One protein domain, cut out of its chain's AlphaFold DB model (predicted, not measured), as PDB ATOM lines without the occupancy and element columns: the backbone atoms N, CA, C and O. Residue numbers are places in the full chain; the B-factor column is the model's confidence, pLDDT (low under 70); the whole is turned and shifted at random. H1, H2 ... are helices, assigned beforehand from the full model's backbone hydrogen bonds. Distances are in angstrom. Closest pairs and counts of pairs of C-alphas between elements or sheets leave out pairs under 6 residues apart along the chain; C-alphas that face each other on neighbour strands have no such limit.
ATOM      1  N   PRO A 184     155.449 164.414 175.169       90.19
ATOM      2  CA  PRO A 184     155.874 165.705 175.725       90.19
ATOM      3  C   PRO A 184     157.300 166.112 175.314       90.19
ATOM      4  O   PRO A 184     157.607 167.304 175.250       90.19
ATOM      5  N   ASN A 185     158.151 165.140 174.960       91.06
ATOM      6  CA  ASN A 185     159.500 165.387 174.437       91.06
ATOM      7  C   ASN A 185     159.475 166.225 173.147       91.06
ATOM      8  O   ASN A 185     160.408 166.980 172.906       91.06
ATOM      9  N   PHE A 186     158.389 166.182 172.363       91.31
ATOM     10  CA  PHE A 186     158.255 166.937 171.114       91.31
ATOM     11  C   PHE A 186     158.486 168.446 171.282       91.31
ATOM     12  O   PHE A 186     159.156 169.067 170.457       91.31
ATOM     13  N   ILE A 187     157.971 169.053 172.358       89.56
ATOM     14  CA  ILE A 187     158.227 170.473 172.650       89.56
ATOM     15  C   ILE A 187     159.633 170.655 173.206       89.56
ATOM     16  O   ILE A 187     160.323 171.607 172.847       89.56
ATOM     17  N   LEU A 188     160.057 169.770 174.107       90.00
ATOM     18  CA  LEU A 188     161.329 169.905 174.812       90.00
ATOM     19  C   LEU A 188     162.523 169.773 173.855       90.00
ATOM     20  O   LEU A 188     163.514 170.484 173.998       90.00
ATOM     21  N   GLU A 189     162.414 168.963 172.806       88.12
ATOM     22  CA  GLU A 189     163.412 168.867 171.736       88.12
ATOM     23  C   GLU A 189     163.569 170.179 170.948       88.12
ATOM     24  O   GLU A 189     164.668 170.492 170.484       88.12
ATOM     25  N   ARG A 190     162.510 171.000 170.848       83.31
ATOM     26  CA  ARG A 190     162.568 172.340 170.226       83.31
ATOM     27  C   ARG A 190     163.321 173.351 171.098       83.31
ATOM     28  O   ARG A 190     163.723 174.416 170.619       83.31
ATOM     29  N   ILE A 191     163.541 173.033 172.371       83.75
ATOM     30  CA  ILE A 191     164.279 173.872 173.306       83.75
ATOM     31  C   ILE A 191     165.780 173.572 173.186       83.75
ATOM     32  O   ILE A 191     166.287 172.558 173.668       83.75
ATOM     33  N   VAL A 192     166.519 174.503 172.579       77.88
ATOM     34  CA  VAL A 192     167.984 174.428 172.460       77.88
ATOM     35  C   VAL A 192     168.659 175.086 173.660       77.88
ATOM     36  O   VAL A 192     168.301 176.196 174.051       77.88
ATOM     37  N   LEU A 193     169.691 174.431 174.197       67.38
ATOM     38  CA  LEU A 193     170.518 174.967 175.276       67.38
ATOM     39  C   LEU A 193     171.679 175.845 174.746       67.38
ATOM     40  O   LEU A 193     172.336 175.500 173.754       67.38
ATOM     41  N   PRO A 194     171.994 176.986 175.396       67.62
ATOM     42  CA  PRO A 194     171.337 177.563 176.570       67.62
ATOM     43  C   PRO A 194     169.954 178.133 176.232       67.62
ATOM     44  O   PRO A 194     169.736 178.656 175.137       67.62
ATOM     45  N   LEU A 195     169.051 178.036 177.203       70.62
ATOM     46  CA  LEU A 195     167.634 178.346 177.054       70.62
ATOM     47  C   LEU A 195     167.398 179.798 176.626       70.62
ATOM     48  O   LEU A 195     167.969 180.734 177.188       70.62
ATOM     49  N   LYS A 196     166.512 179.981 175.645       77.94
ATOM     50  CA  LYS A 196     165.986 181.292 175.250       77.94
ATOM     51  C   LYS A 196     164.629 181.508 175.906       77.94
ATOM     52  O   LYS A 196     163.811 180.589 175.926       77.94
ATOM     53  N   LYS A 197     164.372 182.728 176.384       79.62
ATOM     54  CA  LYS A 197     163.115 183.075 177.064       79.62
ATOM     55  C   LYS A 197     161.894 182.819 176.179       79.62
ATOM     56  O   LYS A 197     160.880 182.338 176.661       79.62
ATOM     57  N   GLU A 198     162.009 183.077 174.880       82.56
ATOM     58  CA  GLU A 198     160.938 182.837 173.913       82.56
ATOM     59  C   GLU A 198     160.601 181.345 173.796       82.56
ATOM     60  O   GLU A 198     159.429 180.987 173.747       82.56
ATOM     61  N   ALA A 199     161.614 180.472 173.810       83.75
ATOM     62  CA  ALA A 199     161.419 179.024 173.758       83.75
ATOM     63  C   ALA A 199     160.814 178.481 175.062       83.75
ATOM     64  O   ALA A 199     159.959 177.603 175.012       83.75
ATOM     65  N   ILE A 200     161.222 179.033 176.213       84.19
ATOM     66  CA  ILE A 200     160.634 178.710 177.521       84.19
ATOM     67  C   ILE A 200     159.149 179.084 177.549       84.19
ATOM     68  O   ILE A 200     158.317 178.241 177.871       84.19
ATOM     69  N   ASN A 201     158.820 180.323 177.172       86.50
ATOM     70  CA  ASN A 201     157.442 180.807 177.162       86.50
ATOM     71  C   ASN A 201     156.569 179.989 176.212       86.50
ATOM     72  O   ASN A 201     155.499 179.548 176.608       86.50
ATOM     73  N   TYR A 202     157.049 179.728 174.992       87.31
ATOM     74  CA  TYR A 202     156.328 178.894 174.034       87.31
ATOM     75  C   TYR A 202     156.070 177.491 174.592       87.31
ATOM     76  O   TYR A 202     154.942 177.009 174.543       87.31
ATOM     77  N   ALA A 203     157.085 176.845 175.171       89.50
ATOM     78  CA  ALA A 203     156.919 175.519 175.751       89.50
ATOM     79  C   ALA A 203     155.906 175.517 176.901       89.50
ATOM     80  O   ALA A 203     155.050 174.637 176.973       89.50
ATOM     81  N   TYR A 204     155.982 176.521 177.775       89.88
ATOM     82  CA  TYR A 204     155.028 176.692 178.858       89.88
ATOM     83  C   TYR A 204     153.602 176.910 178.340       89.88
ATOM     84  O   TYR A 204     152.688 176.255 178.831       89.88
ATOM     85  N   ASP A 205     153.406 177.780 177.348       87.56
ATOM     86  CA  ASP A 205     152.089 178.067 176.772       87.56
ATOM     87  C   ASP A 205     151.457 176.801 176.180       87.56
ATOM     88  O   ASP A 205     150.268 176.552 176.379       87.56
ATOM     89  N   GLN A 206     152.263 175.967 175.518       87.56
ATOM     90  CA  GLN A 206     151.813 174.696 174.953       87.56
ATOM     91  C   GLN A 206     151.437 173.679 176.037       87.56
ATOM     92  O   GLN A 206     150.362 173.083 175.971       87.56
ATOM     93  N   PHE A 207     152.262 173.516 177.080       88.50
ATOM     94  CA  PHE A 207     151.883 172.678 178.220       88.50
ATOM     95  C   PHE A 207     150.617 173.220 178.893       88.50
ATOM     96  O   PHE A 207     149.640 172.495 179.026       88.50
ATOM     97  N   SER A 208     150.587 174.503 179.242       85.56
ATOM     98  CA  SER A 208     149.447 175.164 179.886       85.56
ATOM     99  C   SER A 208     148.144 174.960 179.110       85.56
ATOM    100  O   SER A 208     147.124 174.624 179.708       85.56
ATOM    101  N   PHE A 209     148.176 175.090 177.780       84.69
ATOM    102  CA  PHE A 209     147.016 174.850 176.924       84.69
ATOM    103  C   PHE A 209     146.464 173.425 177.073       84.69
ATOM    104  O   PHE A 209     145.262 173.252 177.242       84.69
ATOM    105  N   ILE A 210     147.333 172.415 177.085       82.50
ATOM    106  CA  ILE A 210     146.925 171.008 177.238       82.50
ATOM    107  C   ILE A 210     146.432 170.733 178.662       82.50
ATOM    108  O   ILE A 210     145.449 170.025 178.860       82.50
ATOM    109  N   PHE A 211     147.088 171.327 179.659       79.69
ATOM    110  CA  PHE A 211     146.723 171.184 181.065       79.69
ATOM    111  C   PHE A 211     145.359 171.817 181.396       79.69
ATOM    112  O   PHE A 211     144.716 171.372 182.341       79.69
ATOM    113  N   GLN A 212     144.878 172.813 180.638       79.75
ATOM    114  CA  GLN A 212     143.559 173.432 180.864       79.75
ATOM    115  C   GLN A 212     142.381 172.464 180.685       79.75
ATOM    116  O   GLN A 212     141.315 172.697 181.253       79.75
ATOM    117  N   GLU A 213     142.556 171.386 179.919       76.56
ATOM    118  CA  GLU A 213     141.517 170.371 179.707       76.56
ATOM    119  C   GLU A 213     141.433 169.361 180.870       76.56
ATOM    120  O   GLU A 213     140.477 168.585 180.958       76.56
ATOM    121  N   GLU A 214     142.403 169.378 181.792       81.62
ATOM    122  CA  GLU A 214     142.533 168.384 182.854       81.62
ATOM    123  C   GLU A 214     141.839 168.784 184.154       81.62
ATOM    124  O   GLU A 214     141.915 169.916 184.629       81.62
ATOM    125  N   LYS A 215     141.189 167.797 184.779       81.50
ATOM    126  CA  LYS A 215     140.568 167.949 186.107       81.50
ATOM    127  C   LYS A 215     141.505 167.564 187.252       81.50
ATOM    128  O   LYS A 215     141.253 167.957 188.386       81.50
ATOM    129  N   ASP A 216     142.540 166.774 186.966       87.62
ATOM    130  CA  ASP A 216     143.516 166.283 187.941       87.62
ATOM    131  C   ASP A 216     144.935 166.604 187.461       87.62
ATOM    132  O   ASP A 216     145.570 165.836 186.732       87.62
ATOM    133  N   PHE A 217     145.432 167.772 187.872       87.06
ATOM    134  CA  PHE A 217     146.762 168.240 187.487       87.06
ATOM    135  C   PHE A 217     147.884 167.346 188.010       87.06
ATOM    136  O   PHE A 217     148.919 167.240 187.356       87.06
ATOM    137  N   SER A 218     147.691 166.688 189.156       88.31
ATOM    138  CA  SER A 218     148.730 165.857 189.765       88.31
ATOM    139  C   SER A 218     148.948 164.580 188.959       88.31
ATOM    140  O   SER A 218     150.085 164.254 188.608       88.31
ATOM    141  N   LYS A 219     147.854 163.907 188.579       89.00
ATOM    142  CA  LYS A 219     147.913 162.720 187.719       89.00
ATOM    143  C   LYS A 219     148.518 163.045 186.355       89.00
ATOM    144  O   LYS A 219     149.383 162.315 185.874       89.00
ATOM    145  N   PHE A 220     148.095 164.145 185.735       87.38
ATOM    146  CA  PHE A 220     148.617 164.510 184.422       87.38
ATOM    147  C   PHE A 220     150.099 164.919 184.479       87.38
ATOM    148  O   PHE A 220     150.887 164.504 183.630       87.38
ATOM    149  N   ALA A 221     150.523 165.637 185.524       91.56
ATOM    150  CA  ALA A 221     151.934 165.926 185.771       91.56
ATOM    151  C   ALA A 221     152.777 164.647 185.909       91.56
ATOM    152  O   ALA A 221     153.868 164.560 185.340       91.56
ATOM    153  N   GLU A 222     152.270 163.640 186.625       91.94
ATOM    154  CA  GLU A 222     152.928 162.339 186.763       91.94
ATOM    155  C   GLU A 222     153.072 161.636 185.403       91.94
ATOM    156  O   GLU A 222     154.143 161.118 185.084       91.94
ATOM    157  N   GLU A 223     152.023 161.644 184.576       90.44
ATOM    158  CA  GLU A 223     152.048 161.072 183.224       90.44
ATOM    159  C   GLU A 223     153.067 161.771 182.314       90.44
ATOM    160  O   GLU A 223     153.843 161.092 181.637       90.44
ATOM    161  N   VAL A 224     153.109 163.108 182.327       91.31
ATOM    162  CA  VAL A 224     154.078 163.896 181.548       91.31
ATOM    163  C   VAL A 224     155.505 163.536 181.951       91.31
ATOM    164  O   VAL A 224     156.304 163.179 181.085       91.31
ATOM    165  N   VAL A 225     155.818 163.556 183.251       92.81
ATOM    166  CA  VAL A 225     157.161 163.215 183.748       92.81
ATOM    167  C   VAL A 225     157.520 161.773 183.392       92.81
ATOM    168  O   VAL A 225     158.616 161.521 182.893       92.81
ATOM    169  N   LYS A 226     156.599 160.813 183.553       92.12
ATOM    170  CA  LYS A 226     156.829 159.403 183.192       92.12
ATOM    171  C   LYS A 226     157.208 159.200 181.724       92.12
ATOM    172  O   LYS A 226     158.001 158.304 181.448       92.12
ATOM    173  N   LYS A 227     156.675 160.017 180.812       91.44
ATOM    174  CA  LYS A 227     156.948 159.946 179.367       91.44
ATOM    175  C   LYS A 227     158.276 160.583 178.947       91.44
ATOM    176  O   LYS A 227     158.715 160.370 177.815       91.44
ATOM    177  N   LEU A 228     158.933 161.335 179.830       90.75
ATOM    178  CA  LEU A 228     160.280 161.835 179.564       90.75
ATOM    179  C   LEU A 228     161.275 160.676 179.580       90.75
ATOM    180  O   LEU A 228     161.314 159.896 180.536       90.75
ATOM    181  N   THR A 229     162.067 160.568 178.512       83.50
ATOM    182  CA  THR A 229     162.992 159.439 178.299       83.50
ATOM    183  C   THR A 229     164.458 159.811 178.502       83.50
ATOM    184  O   THR A 229     165.276 158.935 178.786       83.50
ATOM    185  N   ASN A 230     164.798 161.099 178.399       83.62
ATOM    186  CA  ASN A 230     166.154 161.613 178.525       83.62
ATOM    187  C   ASN A 230     166.272 162.518 179.769       83.62
ATOM    188  O   ASN A 230     165.450 163.420 179.932       83.62
ATOM    189  N   PRO A 231     167.303 162.347 180.620       81.56
ATOM    190  CA  PRO A 231     167.590 163.273 181.719       81.56
ATOM    191  C   PRO A 231     167.677 164.752 181.308       81.56
ATOM    192  O   PRO A 231     167.333 165.627 182.095       81.56
ATOM    193  N   GLU A 232     168.103 165.055 180.077       84.19
ATOM    194  CA  GLU A 232     168.115 166.434 179.568       84.19
ATOM    195  C   GLU A 232     166.703 167.042 179.490       84.19
ATOM    196  O   GLU A 232     166.524 168.229 179.767       84.19
ATOM    197  N   ASP A 233     165.693 166.234 179.165       88.62
ATOM    198  CA  ASP A 233     164.306 166.683 179.048       88.62
ATOM    199  C   ASP A 233     163.683 166.942 180.421       88.62
ATOM    200  O   ASP A 233     162.944 167.915 180.572       88.62
ATOM    201  N   ASP A 234     164.055 166.163 181.447       88.75
ATOM    202  CA  ASP A 234     163.691 166.454 182.842       88.75
ATOM    203  C   ASP A 234     164.166 167.866 183.234       88.75
ATOM    204  O   ASP A 234     163.426 168.640 183.846       88.75
ATOM    205  N   PHE A 235     165.396 168.232 182.853       86.50
ATOM    206  CA  PHE A 235     165.954 169.553 183.145       86.50
ATOM    207  C   PHE A 235     165.278 170.665 182.347       86.50
ATOM    208  O   PHE A 235     164.964 171.712 182.913       86.50
ATOM    209  N   LYS A 236     165.027 170.458 181.052       88.88
ATOM    210  CA  LYS A 236     164.289 171.432 180.237       88.88
ATOM    211  C   LYS A 236     162.896 171.666 180.810       88.88
ATOM    212  O   LYS A 236     162.517 172.819 180.999       88.88
ATOM    213  N   LEU A 237     162.172 170.596 181.148       91.62
ATOM    214  CA  LEU A 237     160.844 170.694 181.742       91.62
ATOM    215  C   LEU A 237     160.888 171.421 183.089       91.62
ATOM    216  O   LEU A 237     160.066 172.303 183.326       91.62
ATOM    217  N   PHE A 238     161.868 171.111 183.942       89.25
ATOM    218  CA  PHE A 238     162.053 171.815 185.208       89.25
ATOM    219  C   PHE A 238     162.216 173.315 185.010       89.25
ATOM    220  O   PHE A 238     161.531 174.082 185.676       89.25
ATOM    221  N   VAL A 239     163.079 173.739 184.085       86.56
ATOM    222  CA  VAL A 239     163.287 175.170 183.850       86.56
ATOM    223  C   VAL A 239     162.030 175.829 183.285       86.56
ATOM    224  O   VAL A 239     161.683 176.921 183.724       86.56
ATOM    225  N   VAL A 240     161.323 175.167 182.362       89.38
ATOM    226  CA  VAL A 240     160.056 175.680 181.814       89.38
ATOM    227  C   VAL A 240     159.036 175.931 182.925       89.38
ATOM    228  O   VAL A 240     158.440 177.005 182.969       89.38
ATOM    229  N   MET A 241     158.869 174.973 183.841       90.50
ATOM    230  CA  MET A 241     157.915 175.084 184.950       90.50
ATOM    231  C   MET A 241     158.378 176.026 186.056       90.50
ATOM    232  O   MET A 241     157.555 176.651 186.720       90.50
ATOM    233  N   HIS A 242     159.686 176.107 186.284       85.69
ATOM    234  CA  HIS A 242     160.268 177.013 187.262       85.69
ATOM    235  C   HIS A 242     160.045 178.456 186.819       85.69
ATOM    236  O   HIS A 242     159.376 179.196 187.529       85.69
ATOM    237  N   GLU A 243     160.470 178.829 185.611       81.56
ATOM    238  CA  GLU A 243     160.343 180.201 185.100       81.56
ATOM    239  C   GLU A 243     158.888 180.693 185.067       81.56
ATOM    240  O   GLU A 243     158.620 181.860 185.353       81.56
ATOM    241  N   SER A 244     157.925 179.810 184.788       77.94
ATOM    242  CA  SER A 244     156.500 180.157 184.803       77.94
ATOM    243  C   SER A 244     155.886 180.254 186.201       77.94
ATOM    244  O   SER A 244     154.849 180.893 186.379       77.94
ATOM    245  N   ALA A 245     156.495 179.613 187.198       72.38
ATOM    246  CA  ALA A 245     156.005 179.575 188.571       72.38
ATOM    247  C   ALA A 245     156.539 180.717 189.450       72.38
ATOM    248  O   ALA A 245     156.138 180.841 190.609       72.38
ATOM    249  N   PHE A 246     157.412 181.582 188.928       65.94
ATOM    250  CA  PHE A 246     157.863 182.772 189.651       65.94
ATOM    251  C   PHE A 246     156.847 183.917 189.530       65.94
ATOM    252  O   PHE A 246     156.857 184.705 188.588       65.94
ATOM    253  N   GLY A 247     155.971 184.019 190.531       57.03
ATOM    254  CA  GLY A 247     154.995 185.098 190.712       57.03
ATOM    255  C   GLY A 247     154.228 184.958 192.035       57.03
ATOM    256  O   GLY A 247     154.420 183.986 192.764       57.03
ATOM    257  N   ASP A 248     153.343 185.911 192.348       51.69
ATOM    258  CA  ASP A 248     152.564 185.912 193.605       51.69
ATOM    259  C   ASP A 248     151.551 184.751 193.701       51.69
ATOM    260  O   ASP A 248     151.082 184.415 194.788       51.69
ATOM    261  N   SER A 249     151.220 184.125 192.568       62.19
ATOM    262  CA  SER A 249     150.319 182.975 192.471       62.19
ATOM    263  C   SER A 249     150.838 182.013 191.397       62.19
ATOM    264  O   SER A 249     150.447 182.152 190.234       62.19
ATOM    265  N   PRO A 250     151.735 181.070 191.742       70.00
ATOM    266  CA  PRO A 250     152.247 180.102 190.780       70.00
ATOM    267  C   PRO A 250     151.096 179.271 190.186       70.00
ATOM    268  O   PRO A 250     150.203 178.858 190.931       70.00
ATOM    269  N   PRO A 251     151.111 178.992 188.872       82.06
ATOM    270  CA  PRO A 251     150.168 178.070 188.252       82.06
ATOM    271  C   PRO A 251     150.241 176.701 188.935       82.06
ATOM    272  O   PRO A 251     151.326 176.134 189.082       82.06
ATOM    273  N   GLU A 252     149.090 176.158 189.340       83.69
ATOM    274  CA  GLU A 252     149.009 174.889 190.080       83.69
ATOM    275  C   GLU A 252     149.706 173.749 189.328       83.69
ATOM    276  O   GLU A 252     150.460 172.976 189.918       83.69
ATOM    277  N   PHE A 253     149.555 173.708 188.004       86.25
ATOM    278  CA  PHE A 253     150.179 172.676 187.190       86.25
ATOM    279  C   PHE A 253     151.714 172.733 187.212       86.25
ATOM    280  O   PHE A 253     152.357 171.688 187.295       86.25
ATOM    281  N   SER A 254     152.322 173.927 187.191       88.56
ATOM    282  CA  SER A 254     153.782 174.062 187.262       88.56
ATOM    283  C   SER A 254     154.306 173.503 188.580       88.56
ATOM    284  O   SER A 254     155.320 172.804 188.608       88.56
ATOM    285  N   VAL A 255     153.580 173.765 189.672       87.00
ATOM    286  CA  VAL A 255     153.885 173.226 191.000       87.00
ATOM    287  C   VAL A 255     153.803 171.698 191.001       87.00
ATOM    288  O   VAL A 255     154.719 171.047 191.503       87.00
ATOM    289  N   GLU A 256     152.748 171.117 190.424       89.69
ATOM    290  CA  GLU A 256     152.581 169.661 190.346       89.69
ATOM    291  C   GLU A 256     153.668 168.992 189.493       89.69
ATOM    292  O   GLU A 256     154.278 168.020 189.940       89.69
ATOM    293  N   VAL A 257     154.006 169.543 188.322       91.75
ATOM    294  CA  VAL A 257     155.094 169.015 187.478       91.75
ATOM    295  C   VAL A 257     156.435 169.060 188.211       91.75
ATOM    296  O   VAL A 257     157.168 168.068 188.222       91.75
ATOM    297  N   MET A 258     156.748 170.166 188.893       89.62
ATOM    298  CA  MET A 258     157.978 170.261 189.683       89.62
ATOM    299  C   MET A 258     158.022 169.249 190.832       89.62
ATOM    300  O   MET A 258     159.077 168.661 191.070       89.62
ATOM    301  N   LYS A 259     156.906 168.986 191.529       87.75
ATOM    302  CA  LYS A 259     156.848 167.939 192.569       87.75
ATOM    303  C   LYS A 259     157.186 166.560 191.998       87.75
ATOM    304  O   LYS A 259     157.973 165.840 192.611       87.75
ATOM    305  N   GLN A 260     156.637 166.218 190.833       91.00
ATOM    306  CA  GLN A 260     156.865 164.926 190.177       91.00
ATOM    307  C   GLN A 260     158.320 164.761 189.711       91.00
ATOM    308  O   GLN A 260     158.930 163.715 189.946       91.00
ATOM    309  N   LEU A 261     158.923 165.810 189.137       90.38
ATOM    310  CA  LEU A 261     160.349 165.816 188.779       90.38
ATOM    311  C   LEU A 261     161.245 165.621 190.011       90.38
ATOM    312  O   LEU A 261     162.148 164.785 190.009       90.38
ATOM    313  N   LEU A 262     160.961 166.335 191.102       84.81
ATOM    314  CA  LEU A 262     161.717 166.206 192.350       84.81
ATOM    315  C   LEU A 262     161.580 164.827 192.985       84.81
ATOM    316  O   LEU A 262     162.563 164.308 193.509       84.81
ATOM    317  N   TYR A 263     160.382 164.245 192.951       85.81
ATOM    318  CA  TYR A 263     160.151 162.886 193.424       85.81
ATOM    319  C   TYR A 263     161.044 161.896 192.661       85.81
ATOM    320  O   TYR A 263     161.857 161.208 193.280       85.81
ATOM    321  N   ARG A 264     161.005 161.933 191.320       86.12
ATOM    322  CA  ARG A 264     161.865 161.118 190.443       86.12
ATOM    323  C   ARG A 264     163.354 161.292 190.762       86.12
ATOM    324  O   ARG A 264     164.089 160.310 190.850       86.12
ATOM    325  N   TRP A 265     163.824 162.523 190.957       84.19
ATOM    326  CA  TRP A 265     165.240 162.777 191.242       84.19
ATOM    327  C   TRP A 265     165.669 162.402 192.661       84.19
ATOM    328  O   TRP A 265     166.826 162.023 192.850       84.19
ATOM    329  N   LYS A 266     164.776 162.492 193.658       77.75
ATOM    330  CA  LYS A 266     165.051 162.053 195.037       77.75
ATOM    331  C   LYS A 266     165.099 160.532 195.160       77.75
ATOM    332  O   LYS A 266     165.910 160.043 195.942       77.75
ATOM    333  N   GLU A 267     164.265 159.815 194.407       75.44
ATOM    334  CA  GLU A 267     164.336 158.351 194.301       75.44
ATOM    335  C   GLU A 267     165.590 157.880 193.557       75.44
ATOM    336  O   GLU A 267     166.062 156.766 193.775       75.44
ATOM    337  N   SER A 268     166.165 158.728 192.701       72.19
ATOM    338  CA  SER A 268     167.456 158.447 192.086       72.19
ATOM    339  C   SER A 268     168.605 158.739 193.062       72.19
ATOM    340  O   SER A 268     168.724 159.846 193.591       72.19
ATOM    341  N   ASP A 269     169.557 157.814 193.210       70.00
ATOM    342  CA  ASP A 269     170.824 158.055 193.934       70.00
ATOM    343  C   ASP A 269     171.743 159.085 193.229       70.00
ATOM    344  O   ASP A 269     172.904 159.276 193.589       70.00
ATOM    345  N   ARG A 270     171.235 159.775 192.200       70.75
ATOM    346  CA  ARG A 270     171.965 160.706 191.335       70.75
ATOM    347  C   ARG A 270     171.805 162.173 191.732       70.75
ATOM    348  O   ARG A 270     172.251 163.036 190.987       70.75
ATOM    349  N   SER A 271     171.209 162.500 192.880       70.56
ATOM    350  CA  SER A 271     170.917 163.902 193.243       70.56
ATOM    351  C   SER A 271     172.144 164.837 193.131       70.56
ATOM    352  O   SER A 271     172.020 165.967 192.663       70.56
ATOM    353  N   SER A 272     173.343 164.363 193.494       69.06
ATOM    354  CA  SER A 272     174.595 165.132 193.390       69.06
ATOM    355  C   SER A 272     175.109 165.280 191.964       69.06
ATOM    356  O   SER A 272     175.525 166.371 191.585       69.06
ATOM    357  N   SER A 273     175.067 164.217 191.158       72.94
ATOM    358  CA  SER A 273     175.482 164.286 189.752       72.94
ATOM    359  C   SER A 273     174.510 165.123 188.923       72.94
ATOM    360  O   SER A 273     174.955 165.941 188.125       72.94
ATOM    361  N   LEU A 274     173.205 165.039 189.199       77.19
ATOM    362  CA  LEU A 274     172.178 165.885 188.584       77.19
ATOM    363  C   LEU A 274     172.417 167.377 188.860       77.19
ATOM    364  O   LEU A 274     172.258 168.201 187.964       77.19
ATOM    365  N   ALA A 275     172.848 167.736 190.074       76.88
ATOM    366  CA  ALA A 275     173.200 169.116 190.403       76.88
ATOM    367  C   ALA A 275     174.377 169.643 189.566       76.88
ATOM    368  O   ALA A 275     174.346 170.796 189.134       76.88
ATOM    369  N   VAL A 276     175.398 168.811 189.330       73.94
ATOM    370  CA  VAL A 276     176.546 169.154 188.472       73.94
ATOM    371  C   VAL A 276     176.112 169.274 187.010       73.94
ATOM    372  O   VAL A 276     176.473 170.243 186.341       73.94
ATOM    373  N   GLU A 277     175.313 168.322 186.522       77.94
ATOM    374  CA  GLU A 277     174.778 168.313 185.154       77.94
ATOM    375  C   GLU A 277     173.951 169.579 184.883       77.94
ATOM    376  O   GLU A 277     174.246 170.315 183.938       77.94
ATOM    377  N   LEU A 278     172.992 169.905 185.755       77.75
ATOM    378  CA  LEU A 278     172.151 171.096 185.625       77.75
ATOM    379  C   LEU A 278     172.969 172.395 185.671       77.75
ATOM    380  O   LEU A 278     172.718 173.304 184.878       77.75
ATOM    381  N   PHE A 279     173.973 172.481 186.553       76.31
ATOM    382  CA  PHE A 279     174.883 173.630 186.609       76.31
ATOM    383  C   PHE A 279     175.599 173.833 185.268       76.31
ATOM    384  O   PHE A 279     175.619 174.940 184.726       76.31
ATOM    385  N   GLY A 280     176.141 172.748 184.702       71.75
ATOM    386  CA  GLY A 280     176.782 172.762 183.391       71.75
ATOM    387  C   GLY A 280     175.830 173.230 182.290       71.75
ATOM    388  O   GLY A 280     176.179 174.112 181.507       71.75
ATOM    389  N   LEU A 281     174.604 172.707 182.250       73.94
ATOM    390  CA  LEU A 281     173.618 173.063 181.223       73.94
ATOM    391  C   LEU A 281     173.199 174.539 181.293       73.94
ATOM    392  O   LEU A 281     173.137 175.207 180.258       73.94
ATOM    393  N   LEU A 282     172.967 175.069 182.496       72.94
ATOM    394  CA  LEU A 282     172.495 176.442 182.699       72.94
ATOM    395  C   LEU A 282     173.589 177.503 182.504       72.94
ATOM    396  O   LEU A 282     173.274 178.641 182.149       72.94
ATOM    397  N   LEU A 283     174.864 177.152 182.714       69.88
ATOM    398  CA  LEU A 283     175.966 178.124 182.788       69.88
ATOM    399  C   LEU A 283     177.085 177.902 181.748       69.88
ATOM    400  O   LEU A 283     178.017 178.702 181.677       69.88
ATOM    401  N   SER A 284     176.979 176.890 180.874       58.16
ATOM    402  CA  SER A 284     178.018 176.494 179.893       58.16
ATOM    403  C   SER A 284     178.471 177.554 178.874       58.16
ATOM    404  O   SER A 284     179.519 177.367 178.259       58.16
ATOM    405  N   LYS A 285     177.727 178.651 178.639       52.72
ATOM    406  CA  LYS A 285     178.037 179.615 177.551       52.72
ATOM    407  C   LYS A 285     178.387 181.048 177.960       52.72
ATOM    408  O   LYS A 285     178.625 181.865 177.072       52.72
ATOM    409  N   ARG A 286     178.437 181.404 179.245       51.34
ATOM    410  CA  ARG A 286     178.758 182.788 179.642       51.34
ATOM    411  C   ARG A 286     179.601 182.853 180.898       51.34
ATOM    412  O   ARG A 286     179.083 183.176 181.954       51.34
ATOM    413  N   LEU A 287     180.902 182.656 180.733       49.91
ATOM    414  CA  LEU A 287     181.888 183.286 181.603       49.91
ATOM    415  C   LEU A 287     183.018 183.804 180.723       49.91
ATOM    416  O   LEU A 287     183.935 183.072 180.357       49.91
ATOM    417  N   SER A 288     182.912 185.069 180.314       42.97
ATOM    418  CA  SER A 288     184.120 185.809 179.962       42.97
ATOM    419  C   SER A 288     184.988 185.881 181.212       42.97
ATOM    420  O   SER A 288     184.462 186.028 182.310       42.97
ATOM    421  N   THR A 289     186.300 185.816 181.035       45.97
ATOM    422  CA  THR A 289     187.340 185.814 182.078       45.97
ATOM    423  C   THR A 289     187.332 187.010 183.047       45.97
ATOM    424  O   THR A 289     188.140 187.028 183.965       45.97
ATOM    425  N   ASP A 290     186.419 187.973 182.885       44.97
ATOM    426  CA  ASP A 290     186.203 189.106 183.788       44.97
ATOM    427  C   ASP A 290     184.926 188.866 184.621       44.97
ATOM    428  O   ASP A 290     183.802 189.127 184.177       44.97
ATOM    429  N   VAL A 291     185.105 188.278 185.808       48.81
ATOM    430  CA  VAL A 291     184.067 187.520 186.538       48.81
ATOM    431  C   VAL A 291     183.361 188.298 187.667       48.81
ATOM    432  O   VAL A 291     182.291 187.885 188.101       48.81
ATOM    433  N   ASP A 292     183.838 189.464 188.104       45.88
ATOM    434  CA  ASP A 292     183.419 189.962 189.431       45.88
ATOM    435  C   ASP A 292     182.002 190.573 189.547       45.88
ATOM    436  O   ASP A 292     181.403 190.495 190.618       45.88
ATOM    437  N   GLU A 293     181.397 191.129 188.487       42.53
ATOM    438  CA  GLU A 293     180.064 191.781 188.594       42.53
ATOM    439  C   GLU A 293     178.967 191.177 187.695       42.53
ATOM    440  O   GLU A 293     177.776 191.453 187.878       42.53
ATOM    441  N   SER A 294     179.325 190.327 186.727       49.94
ATOM    442  CA  SER A 294     178.371 189.762 185.758       49.94
ATOM    443  C   SER A 294     177.719 188.453 186.229       49.94
ATOM    444  O   SER A 294     176.602 188.139 185.811       49.94
ATOM    445  N   PHE A 295     178.372 187.730 187.147       48.91
ATOM    446  CA  PHE A 295     177.960 186.399 187.602       48.91
ATOM    447  C   PHE A 295     176.660 186.415 188.422       48.91
ATOM    448  O   PHE A 295     175.783 185.572 188.236       48.91
ATOM    449  N   GLN A 296     176.488 187.421 189.288       49.25
ATOM    450  CA  GLN A 296     175.305 187.571 190.152       49.25
ATOM    451  C   GLN A 296     174.002 187.844 189.382       49.25
ATOM    452  O   GLN A 296     172.923 187.776 189.963       49.25
ATOM    453  N   ARG A 297     174.082 188.167 188.085       53.41
ATOM    454  CA  ARG A 297     172.923 188.478 187.234       53.41
ATOM    455  C   ARG A 297     172.546 187.346 186.282       53.41
ATOM    456  O   ARG A 297     171.725 187.571 185.397       53.41
ATOM    457  N   LEU A 298     173.153 186.165 186.411       60.62
ATOM    458  CA  LEU A 298     172.859 185.023 185.550       60.62
ATOM    459  C   LEU A 298     171.539 184.366 185.994       60.62
ATOM    460  O   LEU A 298     171.515 183.761 187.064       60.62
ATOM    461  N   PRO A 299     170.458 184.420 185.189       64.31
ATOM    462  CA  PRO A 299     169.169 183.832 185.567       64.31
ATOM    463  C   PRO A 299     169.275 182.334 185.888       64.31
ATOM    464  O   PRO A 299     168.692 181.862 186.855       64.31
ATOM    465  N   GLY A 300     170.132 181.604 185.162       71.31
ATOM    466  CA  GLY A 300     170.387 180.180 185.410       71.31
ATOM    467  C   GLY A 300     170.981 179.863 186.788       71.31
ATOM    468  O   GLY A 300     170.816 178.748 187.276       71.31
ATOM    469  N   LEU A 301     171.638 180.823 187.447       71.88
ATOM    470  CA  LEU A 301     172.183 180.617 188.789       71.88
ATOM    471  C   LEU A 301     171.080 180.569 189.858       71.88
ATOM    472  O   LEU A 301     171.181 179.779 190.793       71.88
ATOM    473  N   GLU A 302     170.040 181.396 189.734       73.94
ATOM    474  CA  GLU A 302     168.887 181.380 190.650       73.94
ATOM    475  C   GLU A 302     168.128 180.051 190.521       73.94
ATOM    476  O   GLU A 302     167.928 179.354 191.513       73.94
ATOM    477  N   ILE A 303     167.844 179.630 189.283       77.19
ATOM    478  CA  ILE A 303     167.171 178.358 188.978       77.19
ATOM    479  C   ILE A 303     167.929 177.165 189.580       77.19
ATOM    480  O   ILE A 303     167.340 176.272 190.192       77.19
ATOM    481  N   TRP A 304     169.258 177.160 189.451       79.19
ATOM    482  CA  TRP A 304     170.098 176.110 190.020       79.19
ATOM    483  C   TRP A 304     170.089 176.098 191.557       79.19
ATOM    484  O   TRP A 304     170.016 175.030 192.166       79.19
ATOM    485  N   LYS A 305     170.119 177.266 192.211       74.69
ATOM    486  CA  LYS A 305     170.026 177.356 193.681       74.69
ATOM    487  C   LYS A 305     168.685 176.859 194.207       74.69
ATOM    488  O   LYS A 305     168.643 176.189 195.242       74.69
ATOM    489  N   ASP A 306     167.601 177.163 193.505       76.75
ATOM    490  CA  ASP A 306     166.272 176.681 193.874       76.75
ATOM    491  C   ASP A 306     166.179 175.165 193.726       76.75
ATOM    492  O   ASP A 306     165.701 174.486 194.636       76.75
ATOM    493  N   PHE A 307     166.731 174.616 192.641       80.31
ATOM    494  CA  PHE A 307     166.876 173.172 192.476       80.31
ATOM    495  C   PHE A 307     167.616 172.541 193.666       80.31
ATOM    496  O   PHE A 307     167.096 171.614 194.290       80.31
ATOM    497  N   LEU A 308     168.788 173.072 194.042       77.12
ATOM    498  CA  LEU A 308     169.557 172.574 195.188       77.12
ATOM    499  C   LEU A 308     168.760 172.628 196.490       77.12
ATOM    500  O   LEU A 308     168.759 171.661 197.253       77.12
ATOM    501  N   SER A 309     168.069 173.745 196.726       73.88
ATOM    502  CA  SER A 309     167.224 173.942 197.905       73.88
ATOM    503  C   SER A 309     166.162 172.855 198.030       73.88
ATOM    504  O   SER A 309     165.852 172.442 199.142       73.88
ATOM    505  N   LEU A 310     165.626 172.376 196.906       74.50
ATOM    506  CA  LEU A 310     164.564 171.373 196.857       74.50
ATOM    507  C   LEU A 310     165.088 169.941 197.019       74.50
ATOM    508  O   LEU A 310     164.516 169.154 197.781       74.50
ATOM    509  N   ILE A 311     166.179 169.589 196.333       75.56
ATOM    510  CA  ILE A 311     166.710 168.218 196.370       75.56
ATOM    511  C   ILE A 311     167.465 167.908 197.673       75.56
ATOM    512  O   ILE A 311     167.444 166.764 198.130       75.56
ATOM    513  N   TYR A 312     168.075 168.919 198.304       72.06
ATOM    514  CA  TYR A 312     168.838 168.777 199.550       72.06
ATOM    515  C   TYR A 312     168.091 169.234 200.805       72.06
ATOM    516  O   TYR A 312     168.655 169.120 201.893       72.06
ATOM    517  N   TYR A 313     166.833 169.683 200.680       65.94
ATOM    518  CA  TYR A 313     166.030 170.218 201.791       65.94
ATOM    519  C   TYR A 313     166.061 169.340 203.057       65.94
ATOM    520  O   TYR A 313     166.159 169.863 204.164       65.94
ATOM    521  N   ASP A 314     166.019 168.013 202.878       60.75
ATOM    522  CA  ASP A 314     165.943 167.023 203.963       60.75
ATOM    523  C   ASP A 314     167.300 166.388 204.323       60.75
ATOM    524  O   ASP A 314     167.390 165.638 205.293       60.75
ATOM    525  N   LYS A 315     168.349 166.606 203.514       58.44
ATOM    526  CA  LYS A 315     169.575 165.787 203.553       58.44
ATOM    527  C   LYS A 315     170.752 166.448 204.283       58.44
ATOM    528  O   LYS A 315     171.652 165.716 204.690       58.44
ATOM    529  N   ILE A 316     170.816 167.780 204.424       55.78
ATOM    530  CA  ILE A 316     172.041 168.459 204.893       55.78
ATOM    531  C   ILE A 316     171.749 169.731 205.726       55.78
ATOM    532  O   ILE A 316     171.016 170.610 205.288       55.78
ATOM    533  N   ASP A 317     172.391 169.853 206.901       54.69
ATOM    534  CA  ASP A 317     172.240 170.980 207.853       54.69
ATOM    535  C   ASP A 317     172.854 172.308 207.382       54.69
ATOM    536  O   ASP A 317     172.474 173.376 207.864       54.69
ATOM    537  N   THR A 318     173.846 172.254 206.485       57.31
ATOM    538  CA  THR A 318     174.617 173.425 206.053       57.31
ATOM    539  C   THR A 318     174.847 173.450 204.538       57.31
ATOM    540  O   THR A 318     175.253 172.445 203.950       57.31
ATOM    541  N   PRO A 319     174.612 174.601 203.897       58.09
ATOM    542  CA  PRO A 319     174.894 174.827 202.483       58.09
ATOM    543  C   PRO A 319     176.312 174.427 202.012       58.09
ATOM    544  O   PRO A 319     176.484 173.912 200.910       58.09
ATOM    545  N   GLU A 320     177.325 174.574 202.867       59.78
ATOM    546  CA  GLU A 320     178.727 174.232 202.594       59.78
ATOM    547  C   GLU A 320     178.931 172.725 202.368       59.78
ATOM    548  O   GLU A 320     179.640 172.316 201.450       59.78
ATOM    549  N   ARG A 321     178.244 171.878 203.141       62.88
ATOM    550  CA  ARG A 321     178.303 170.415 202.985       62.88
ATOM    551  C   ARG A 321     177.642 169.932 201.694       62.88
ATOM    552  O   ARG A 321     178.060 168.916 201.142       62.88
ATOM    553  N   ILE A 322     176.618 170.642 201.208       64.06
ATOM    554  CA  ILE A 322     175.989 170.357 199.906       64.06
ATOM    555  C   ILE A 322     177.026 170.544 198.796       64.06
ATOM    556  O   ILE A 322     177.153 169.695 197.917       64.06
ATOM    557  N   LEU A 323     177.810 171.618 198.862       63.41
ATOM    558  CA  LEU A 323     178.857 171.887 197.881       63.41
ATOM    559  C   LEU A 323     180.014 170.919 197.975       63.41
ATOM    560  O   LEU A 323     180.439 170.440 196.939       63.41
ATOM    561  N   GLU A 324     180.515 170.605 199.169       65.19
ATOM    562  CA  GLU A 324     181.573 169.598 199.322       65.19
ATOM    563  C   GLU A 324     181.151 168.268 198.682       65.19
ATOM    564  O   GLU A 324     181.929 167.627 197.972       65.19
ATOM    565  N   HIS A 325     179.880 167.895 198.855       65.94
ATOM    566  CA  HIS A 325     179.299 166.705 198.249       65.94
ATOM    567  C   HIS A 325     179.182 166.796 196.716       65.94
ATOM    568  O   HIS A 325     179.469 165.817 196.029       65.94
ATOM    569  N   ILE A 326     178.801 167.955 196.165       65.81
ATOM    570  CA  ILE A 326     178.714 168.202 194.713       65.81
ATOM    571  C   ILE A 326     180.114 168.289 194.078       65.81
ATOM    572  O   ILE A 326     180.366 167.675 193.042       65.81
ATOM    573  N   LEU A 327     181.046 169.007 194.707       65.62
ATOM    574  CA  LEU A 327     182.433 169.193 194.271       65.62
ATOM    575  C   LEU A 327     183.194 167.867 194.246       65.62
ATOM    576  O   LEU A 327     183.959 167.629 193.315       65.62
ATOM    577  N   GLY A 328     182.925 166.975 195.206       63.97
ATOM    578  CA  GLY A 328     183.463 165.614 195.214       63.97
ATOM    579  C   GLY A 328     183.014 164.745 194.030       63.97
ATOM    580  O   GLY A 328     183.626 163.709 193.781       63.97
ATOM    581  N   GLN A 329     181.973 165.153 193.296       66.56
ATOM    582  CA  GLN A 329     181.463 164.478 192.093       66.56
ATOM    583  C   GLN A 329     181.825 165.215 190.792       66.56
ATOM    584  O   GLN A 329     181.650 164.668 189.703       66.56
ATOM    585  N   ALA A 330     182.328 166.452 190.876       61.47
ATOM    586  CA  ALA A 330     182.750 167.220 189.712       61.47
ATOM    587  C   ALA A 330     184.092 166.687 189.187       61.47
ATOM    588  O   ALA A 330     185.089 166.658 189.901       61.47
ATOM    589  N   THR A 331     184.121 166.271 187.921       55.62
ATOM    590  CA  THR A 331     185.283 165.624 187.288       55.62
ATOM    591  C   THR A 331     186.252 166.597 186.607       55.62
ATOM    592  O   THR A 331     187.289 166.163 186.111       55.62
ATOM    593  N   ILE A 332     185.931 167.898 186.556       59.06
ATOM    594  CA  ILE A 332     186.678 168.922 185.809       59.06
ATOM    595  C   ILE A 332     186.988 170.117 186.728       59.06
ATOM    596  O   ILE A 332     186.066 170.736 187.261       59.06
ATOM    597  N   ASP A 333     188.269 170.494 186.845       55.28
ATOM    598  CA  ASP A 333     188.763 171.606 187.688       55.28
ATOM    599  C   ASP A 333     188.042 172.942 187.420       55.28
ATOM    600  O   ASP A 333     187.780 173.733 188.325       55.28
ATOM    601  N   VAL A 334     187.668 173.187 186.160       50.75
ATOM    602  CA  VAL A 334     186.921 174.384 185.738       50.75
ATOM    603  C   VAL A 334     185.525 174.414 186.362       50.75
ATOM    604  O   VAL A 334     185.095 175.450 186.860       50.75
ATOM    605  N   THR A 335     184.834 173.274 186.412       56.72
ATOM    606  CA  THR A 335     183.514 173.155 187.043       56.72
ATOM    607  C   THR A 335     183.606 173.359 188.553       56.72
ATOM    608  O   THR A 335     182.727 173.993 189.125       56.72
ATOM    609  N   GLN A 336     184.684 172.897 189.196       58.16
ATOM    610  CA  GLN A 336     184.907 173.101 190.631       58.16
ATOM    611  C   GLN A 336     185.145 174.575 190.984       58.16
ATOM    612  O   GLN A 336     184.473 175.105 191.867       58.16
ATOM    613  N   ASN A 337     186.033 175.261 190.257       57.09
ATOM    614  CA  ASN A 337     186.295 176.689 190.475       57.09
ATOM    615  C   ASN A 337     185.042 177.539 190.216       57.09
ATOM    616  O   ASN A 337     184.725 178.430 190.999       57.09
ATOM    617  N   MET A 338     184.271 177.204 189.177       60.09
ATOM    618  CA  MET A 338     183.016 177.888 188.859       60.09
ATOM    619  C   MET A 338     181.925 177.650 189.905       60.09
ATOM    620  O   MET A 338     181.197 178.580 190.241       60.09
ATOM    621  N   LEU A 339     181.796 176.429 190.431       62.00
ATOM    622  CA  LEU A 339     180.867 176.121 191.522       62.00
ATOM    623  C   LEU A 339     181.239 176.892 192.796       62.00
ATOM    624  O   LEU A 339     180.357 177.409 193.480       62.00
ATOM    625  N   GLN A 340     182.538 177.016 193.080       62.31
ATOM    626  CA  GLN A 340     183.047 177.765 194.227       62.31
ATOM    627  C   GLN A 340     182.817 179.280 194.084       62.31
ATOM    628  O   GLN A 340     182.405 179.934 195.041       62.31
ATOM    629  N   GLU A 341     183.029 179.851 192.895       60.41
ATOM    630  CA  GLU A 341     182.769 181.270 192.609       60.41
ATOM    631  C   GLU A 341     181.271 181.601 192.599       60.41
ATOM    632  O   GLU A 341     180.849 182.569 193.236       60.41
ATOM    633  N   ALA A 342     180.450 180.761 191.957       56.00
ATOM    634  CA  ALA A 342     178.991 180.872 191.959       56.00
ATOM    635  C   ALA A 342     178.410 180.920 193.371       56.00
ATOM    636  O   ALA A 342     177.429 181.622 193.638       56.00
ATOM    637  N   TRP A 343     179.037 180.161 194.265       58.88
ATOM    638  CA  TRP A 343     178.688 180.116 195.664       58.88
ATOM    639  C   TRP A 343     179.106 181.367 196.428       58.88
ATOM    640  O   TRP A 343     178.279 181.997 197.083       58.88
ATOM    641  N   ASN A 344     180.376 181.757 196.311       57.50
ATOM    642  CA  ASN A 344     180.925 182.931 196.990       57.50
ATOM    643  C   ASN A 344     180.205 184.227 196.572       57.50
ATOM    644  O   ASN A 344     180.102 185.167 197.358       57.50
ATOM    645  N   ALA A 345     179.669 184.265 195.350       51.56
ATOM    646  CA  ALA A 345     178.886 185.376 194.827       51.56
ATOM    647  C   ALA A 345     177.416 185.399 195.303       51.56
ATOM    648  O   ALA A 345     176.714 186.368 195.013       51.56
ATOM    649  N   ALA A 346     176.917 184.374 196.002       51.56
ATOM    650  CA  ALA A 346     175.520 184.243 196.413       51.56
ATOM    651  C   ALA A 346     175.330 184.626 197.894       51.56
ATOM    652  O   ALA A 346     175.597 183.806 198.768       51.56
ATOM    653  N   PRO A 347     174.819 185.827 198.234       43.72
ATOM    654  CA  PRO A 347     174.900 186.298 199.615       43.72
ATOM    655  C   PRO A 347     174.006 185.539 200.601       43.72
ATOM    656  O   PRO A 347     174.256 185.636 201.792       43.72
ATOM    657  N   ASN A 348     172.955 184.835 200.158       48.72
ATOM    658  CA  ASN A 348     172.032 184.101 201.032       48.72
ATOM    659  C   ASN A 348     171.239 183.042 200.244       48.72
ATOM    660  O   ASN A 348     170.615 183.373 199.236       48.72
ATOM    661  N   PHE A 349     171.164 181.806 200.748       47.03
ATOM    662  CA  PHE A 349     170.105 180.859 200.378       47.03
ATOM    663  C   PHE A 349     168.765 181.434 200.865       47.03
ATOM    664  O   PHE A 349     168.461 181.408 202.059       47.03
ATOM    665  N   LYS A 350     167.958 182.019 199.975       47.38
ATOM    666  CA  LYS A 350     166.626 182.503 200.354       47.38
ATOM    667  C   LYS A 350     165.639 181.336 200.353       47.38
ATOM    668  O   LYS A 350     165.099 180.975 199.321       47.38
ATOM    669  N   LYS A 351     165.300 180.839 201.543       45.09
ATOM    670  CA  LYS A 351     164.210 179.870 201.803       45.09
ATOM    671  C   LYS A 351     162.781 180.360 201.448       45.09
ATOM    672  O   LYS A 351     161.807 179.735 201.852       45.09
ATOM    673  N   ASN A 352     162.622 181.491 200.754       45.91
ATOM    674  CA  ASN A 352     161.428 182.339 200.877       45.91
ATOM    675  C   ASN A 352     160.550 182.482 199.626       45.91
ATOM    676  O   ASN A 352     159.667 183.337 199.639       45.91
ATOM    677  N   SER A 353     160.730 181.696 198.561       57.84
ATOM    678  CA  SER A 353     159.709 181.711 197.506       57.84
ATOM    679  C   SER A 353     158.490 180.882 197.946       57.84
ATOM    680  O   SER A 353     158.630 179.794 198.511       57.84
ATOM    681  N   ILE A 354     157.279 181.407 197.718       59.62
ATOM    682  CA  ILE A 354     155.999 180.713 197.984       59.62
ATOM    683  C   ILE A 354     155.967 179.359 197.265       59.62
ATOM    684  O   ILE A 354     155.426 178.378 197.779       59.62
ATOM    685  N   LEU A 355     156.618 179.296 196.103       60.22
ATOM    686  CA  LEU A 355     156.839 178.080 195.343       60.22
ATOM    687  C   LEU A 355     157.661 177.047 196.131       60.22
ATOM    688  O   LEU A 355     157.200 175.924 196.331       60.22
ATOM    689  N   LEU A 356     158.840 177.434 196.635       61.38
ATOM    690  CA  LEU A 356     159.694 176.564 197.452       61.38
ATOM    691  C   LEU A 356     158.964 176.084 198.710       61.38
ATOM    692  O   LEU A 356     159.080 174.918 199.071       61.38
ATOM    693  N   GLN A 357     158.175 176.947 199.356       63.69
ATOM    694  CA  GLN A 357     157.382 176.578 200.533       63.69
ATOM    695  C   GLN A 357     156.264 175.584 200.195       63.69
ATOM    696  O   GLN A 357     156.068 174.612 200.926       63.69
ATOM    697  N   SER A 358     155.561 175.796 199.080       62.75
ATOM    698  CA  SER A 358     154.493 174.909 198.599       62.75
ATOM    699  C   SER A 358     155.024 173.517 198.251       62.75
ATOM    700  O   SER A 358     154.434 172.506 198.637       62.75
ATOM    701  N   ILE A 359     156.172 173.455 197.574       63.28
ATOM    702  CA  ILE A 359     156.823 172.193 197.222       63.28
ATOM    703  C   ILE A 359     157.422 171.523 198.469       63.28
ATOM    704  O   ILE A 359     157.196 170.337 198.688       63.28
ATOM    705  N   ALA A 360     158.124 172.257 199.338       61.84
ATOM    706  CA  ALA A 360     158.704 171.696 200.562       61.84
ATOM    707  C   ALA A 360     157.633 171.136 201.517       61.84
ATOM    708  O   ALA A 360     157.810 170.058 202.084       61.84
ATOM    709  N   SER A 361     156.490 171.818 201.653       61.22
ATOM    710  CA  SER A 361     155.376 171.366 202.502       61.22
ATOM    711  C   SER A 361     154.785 170.033 202.041       61.22
ATOM    712  O   SER A 361     154.429 169.201 202.874       61.22
ATOM    713  N   TYR A 362     154.727 169.797 200.725       60.75
ATOM    714  CA  TYR A 362     154.299 168.513 200.167       60.75
ATOM    715  C   TYR A 362     155.191 167.362 200.653       60.75
ATOM    716  O   TYR A 362     154.677 166.348 201.124       60.75
ATOM    717  N   PHE A 363     156.514 167.553 200.639       55.31
ATOM    718  CA  PHE A 363     157.466 166.524 201.066       55.31
ATOM    719  C   PHE A 363     157.482 166.286 202.582       55.31
ATOM    720  O   PHE A 363     157.660 165.151 203.026       55.31
ATOM    721  N   ILE A 364     157.232 167.322 203.389       55.09
ATOM    722  CA  ILE A 364     157.065 167.170 204.845       55.09
ATOM    723  C   ILE A 364     155.852 166.273 205.146       55.09
ATOM    724  O   ILE A 364     155.927 165.371 205.982       55.09
ATOM    725  N   VAL A 365     154.738 166.480 204.439       51.12
ATOM    726  CA  VAL A 365     153.506 165.701 204.639       51.12
ATOM    727  C   VAL A 365     153.642 164.273 204.100       51.12
ATOM    728  O   VAL A 365     153.163 163.337 204.746       51.12
ATOM    729  N   SER A 366     154.309 164.070 202.959       47.62
ATOM    730  CA  SER A 366     154.511 162.731 202.392       47.62
ATOM    731  C   SER A 366     155.454 161.881 203.250       47.62
ATOM    732  O   SER A 366     155.126 160.733 203.538       47.62
ATOM    733  N   ASN A 367     156.556 162.445 203.762       44.62
ATOM    734  CA  ASN A 367     157.481 161.724 204.650       44.62
ATOM    735  C   ASN A 367     156.844 161.354 206.001       44.62
ATOM    736  O   ASN A 367     157.161 160.309 206.568       44.62
ATOM    737  N   HIS A 368     155.893 162.147 206.505       41.00
ATOM    738  CA  HIS A 368     155.143 161.792 207.715       41.00
ATOM    739  C   HIS A 368     154.082 160.705 207.498       41.00
ATOM    740  O   HIS A 368     153.762 159.992 208.450       41.00
ATOM    741  N   ARG A 369     153.575 160.507 206.272       34.62
ATOM    742  CA  ARG A 369     152.656 159.394 205.968       34.62
ATOM    743  C   ARG A 369     153.346 158.027 205.919       34.62
ATOM    744  O   ARG A 369     152.690 157.038 206.217       34.62
ATOM    745  N   TYR A 370     154.647 157.967 205.629       33.91
ATOM    746  CA  TYR A 370     155.419 156.712 205.637       33.91
ATOM    747  C   TYR A 370     156.093 156.393 206.983       33.91
ATOM    748  O   TYR A 370     156.582 155.285 207.167       33.91
ATOM    749  N   ALA A 371     156.086 157.321 207.948       31.09
ATOM    750  CA  ALA A 371     156.592 157.084 209.307       31.09
ATOM    751  C   ALA A 371     155.543 156.467 210.264       31.09
ATOM    752  O   ALA A 371     155.867 156.140 211.405       31.09
ATOM    753  N   PHE A 372     154.299 156.302 209.804       31.27
ATOM    754  CA  PHE A 372     153.199 155.662 210.529       31.27
ATOM    755  C   PHE A 372     152.572 154.544 209.677       31.27
ATOM    756  O   PHE A 372     151.414 154.642 209.278       31.27
ATOM    757  N   CYS A 373     153.335 153.492 209.379       32.09
ATOM    758  CA  CYS A 373     152.835 152.174 208.973       32.09
ATOM    759  C   CYS A 373     153.742 151.094 209.564       32.09
ATOM    760  O   CYS A 373     154.977 151.238 209.422       32.09
TER     761      CYS A 373
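AT A GLANCE: This is residues 184 to 373 of the 373 residues of an uncharacterized protein of Bremia lactucae (UniProt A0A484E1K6). What would a viewer see first? Ten helices make a body of two parts side by side: in one, the hairpin of H4 and H5 is the core, with H3 packed on H5 and H2 crossing over H4, and in the other, the close hairpin of H6 and H7 has H8, and beyond it H9, at the far end. H10 packs with its first half on H5 and H7, and residues 365 to 373, of which 365 to 370 belong to H10, stick out from the body. What are its make-up and size? The printed part has 190 residues with ten named helices, H1 to H10 in order along the chain, and no named strand; its class is all helix, and it is compact, with a radius of gyration of the C-alphas of 16.7 A and spans of 50 by 44 by 32 A.

HOW THE PARTS SIT: What do the first two helices touch? H1, residues 185 to 189, touches H4, residues 231 to 245, with residues 233 to 237 of H4 alone; the closest C-alphas, those of Leu 188 and Asp 233, are 6.1 A apart. H2, residues 197 to 211, touches H4 about perpendicular, at 86 degrees, with residues 200 to 204 of H2 alone; the closest C-alphas, those of Ile 200 and Val 240, are 5.3 A apart. Which helix is the hub? It is H5, residues 252 to 267, which touches 4 helices: H3, residues 217 to 227, H4, H7, residues 299 to 311, and H10, residues 354 to 370. H3 runs the same way as H5 at a steep tilt of 47 degrees, with the closest C-alphas, those of Ala 221 and Val 257, 4.7 A apart. H4 and H5 form a helical hairpin, opposite ways at a tilt of 35.1 degrees, only just steep, with the closest C-alphas, those of Met 241 and Ser 254, 4.8 A apart. How do the later helices stand? H6, residues 271 to 283, and H7 form a hairpin at a shallow tilt of 9 degrees, opposite ways, with the closest C-alphas, those of Leu 282 and Gly 300, 5.1 A apart. H8, residues 319 to 327, touches H6 about perpendicular, at 84 degrees, with the closest C-alphas, those of Ser 272 and Ile 326, 5.3 A apart; H8 and H9, residues 333 to 344, form a hairpin but only just touch, with 3 pairs of C-alphas within 8 A, the closest those of Leu 327 and Gln 336, 5.9 A apart. H7 and H10 touch at a shallow tilt of 19 degrees, the same way, with the closest C-alphas, those of Leu 310 and Ala 360, 6.9 A apart. What do the backbones and the packing show? In H1 to H9 every O i to N i+4 pair is within hydrogen-bond range, and in H10 12 of 13 are. The packing is mostly crossed, but only just: 3 of the 9 touching pairs that have a tilt are at a shallow one.

IN THESE COORDINATES: Where do the first and last helices lie? H1 begins at C-alpha 185, (159.500, 165.387, 174.437), and H10 ends at C-alpha 370, (155.419, 156.712, 205.637). How long are the longer helices? From first to last C-alpha H10 spans 25.2 A, H5 22.9 A, H4 21.1 A and H2 20.6 A.

THE WHOLE: How far does it reach? The two C-alphas farthest apart, those of Asp 290 and Cys 373, are 55.8 A apart. Are there cuts or long links? The printed part has no cut, and the link from H6 to H7, 15 residues, is long. Where is confidence low? The mean pLDDT of the printed part is 70.5, and 85 residues are under 70, among them residues 283 to 299 and 313 to 373.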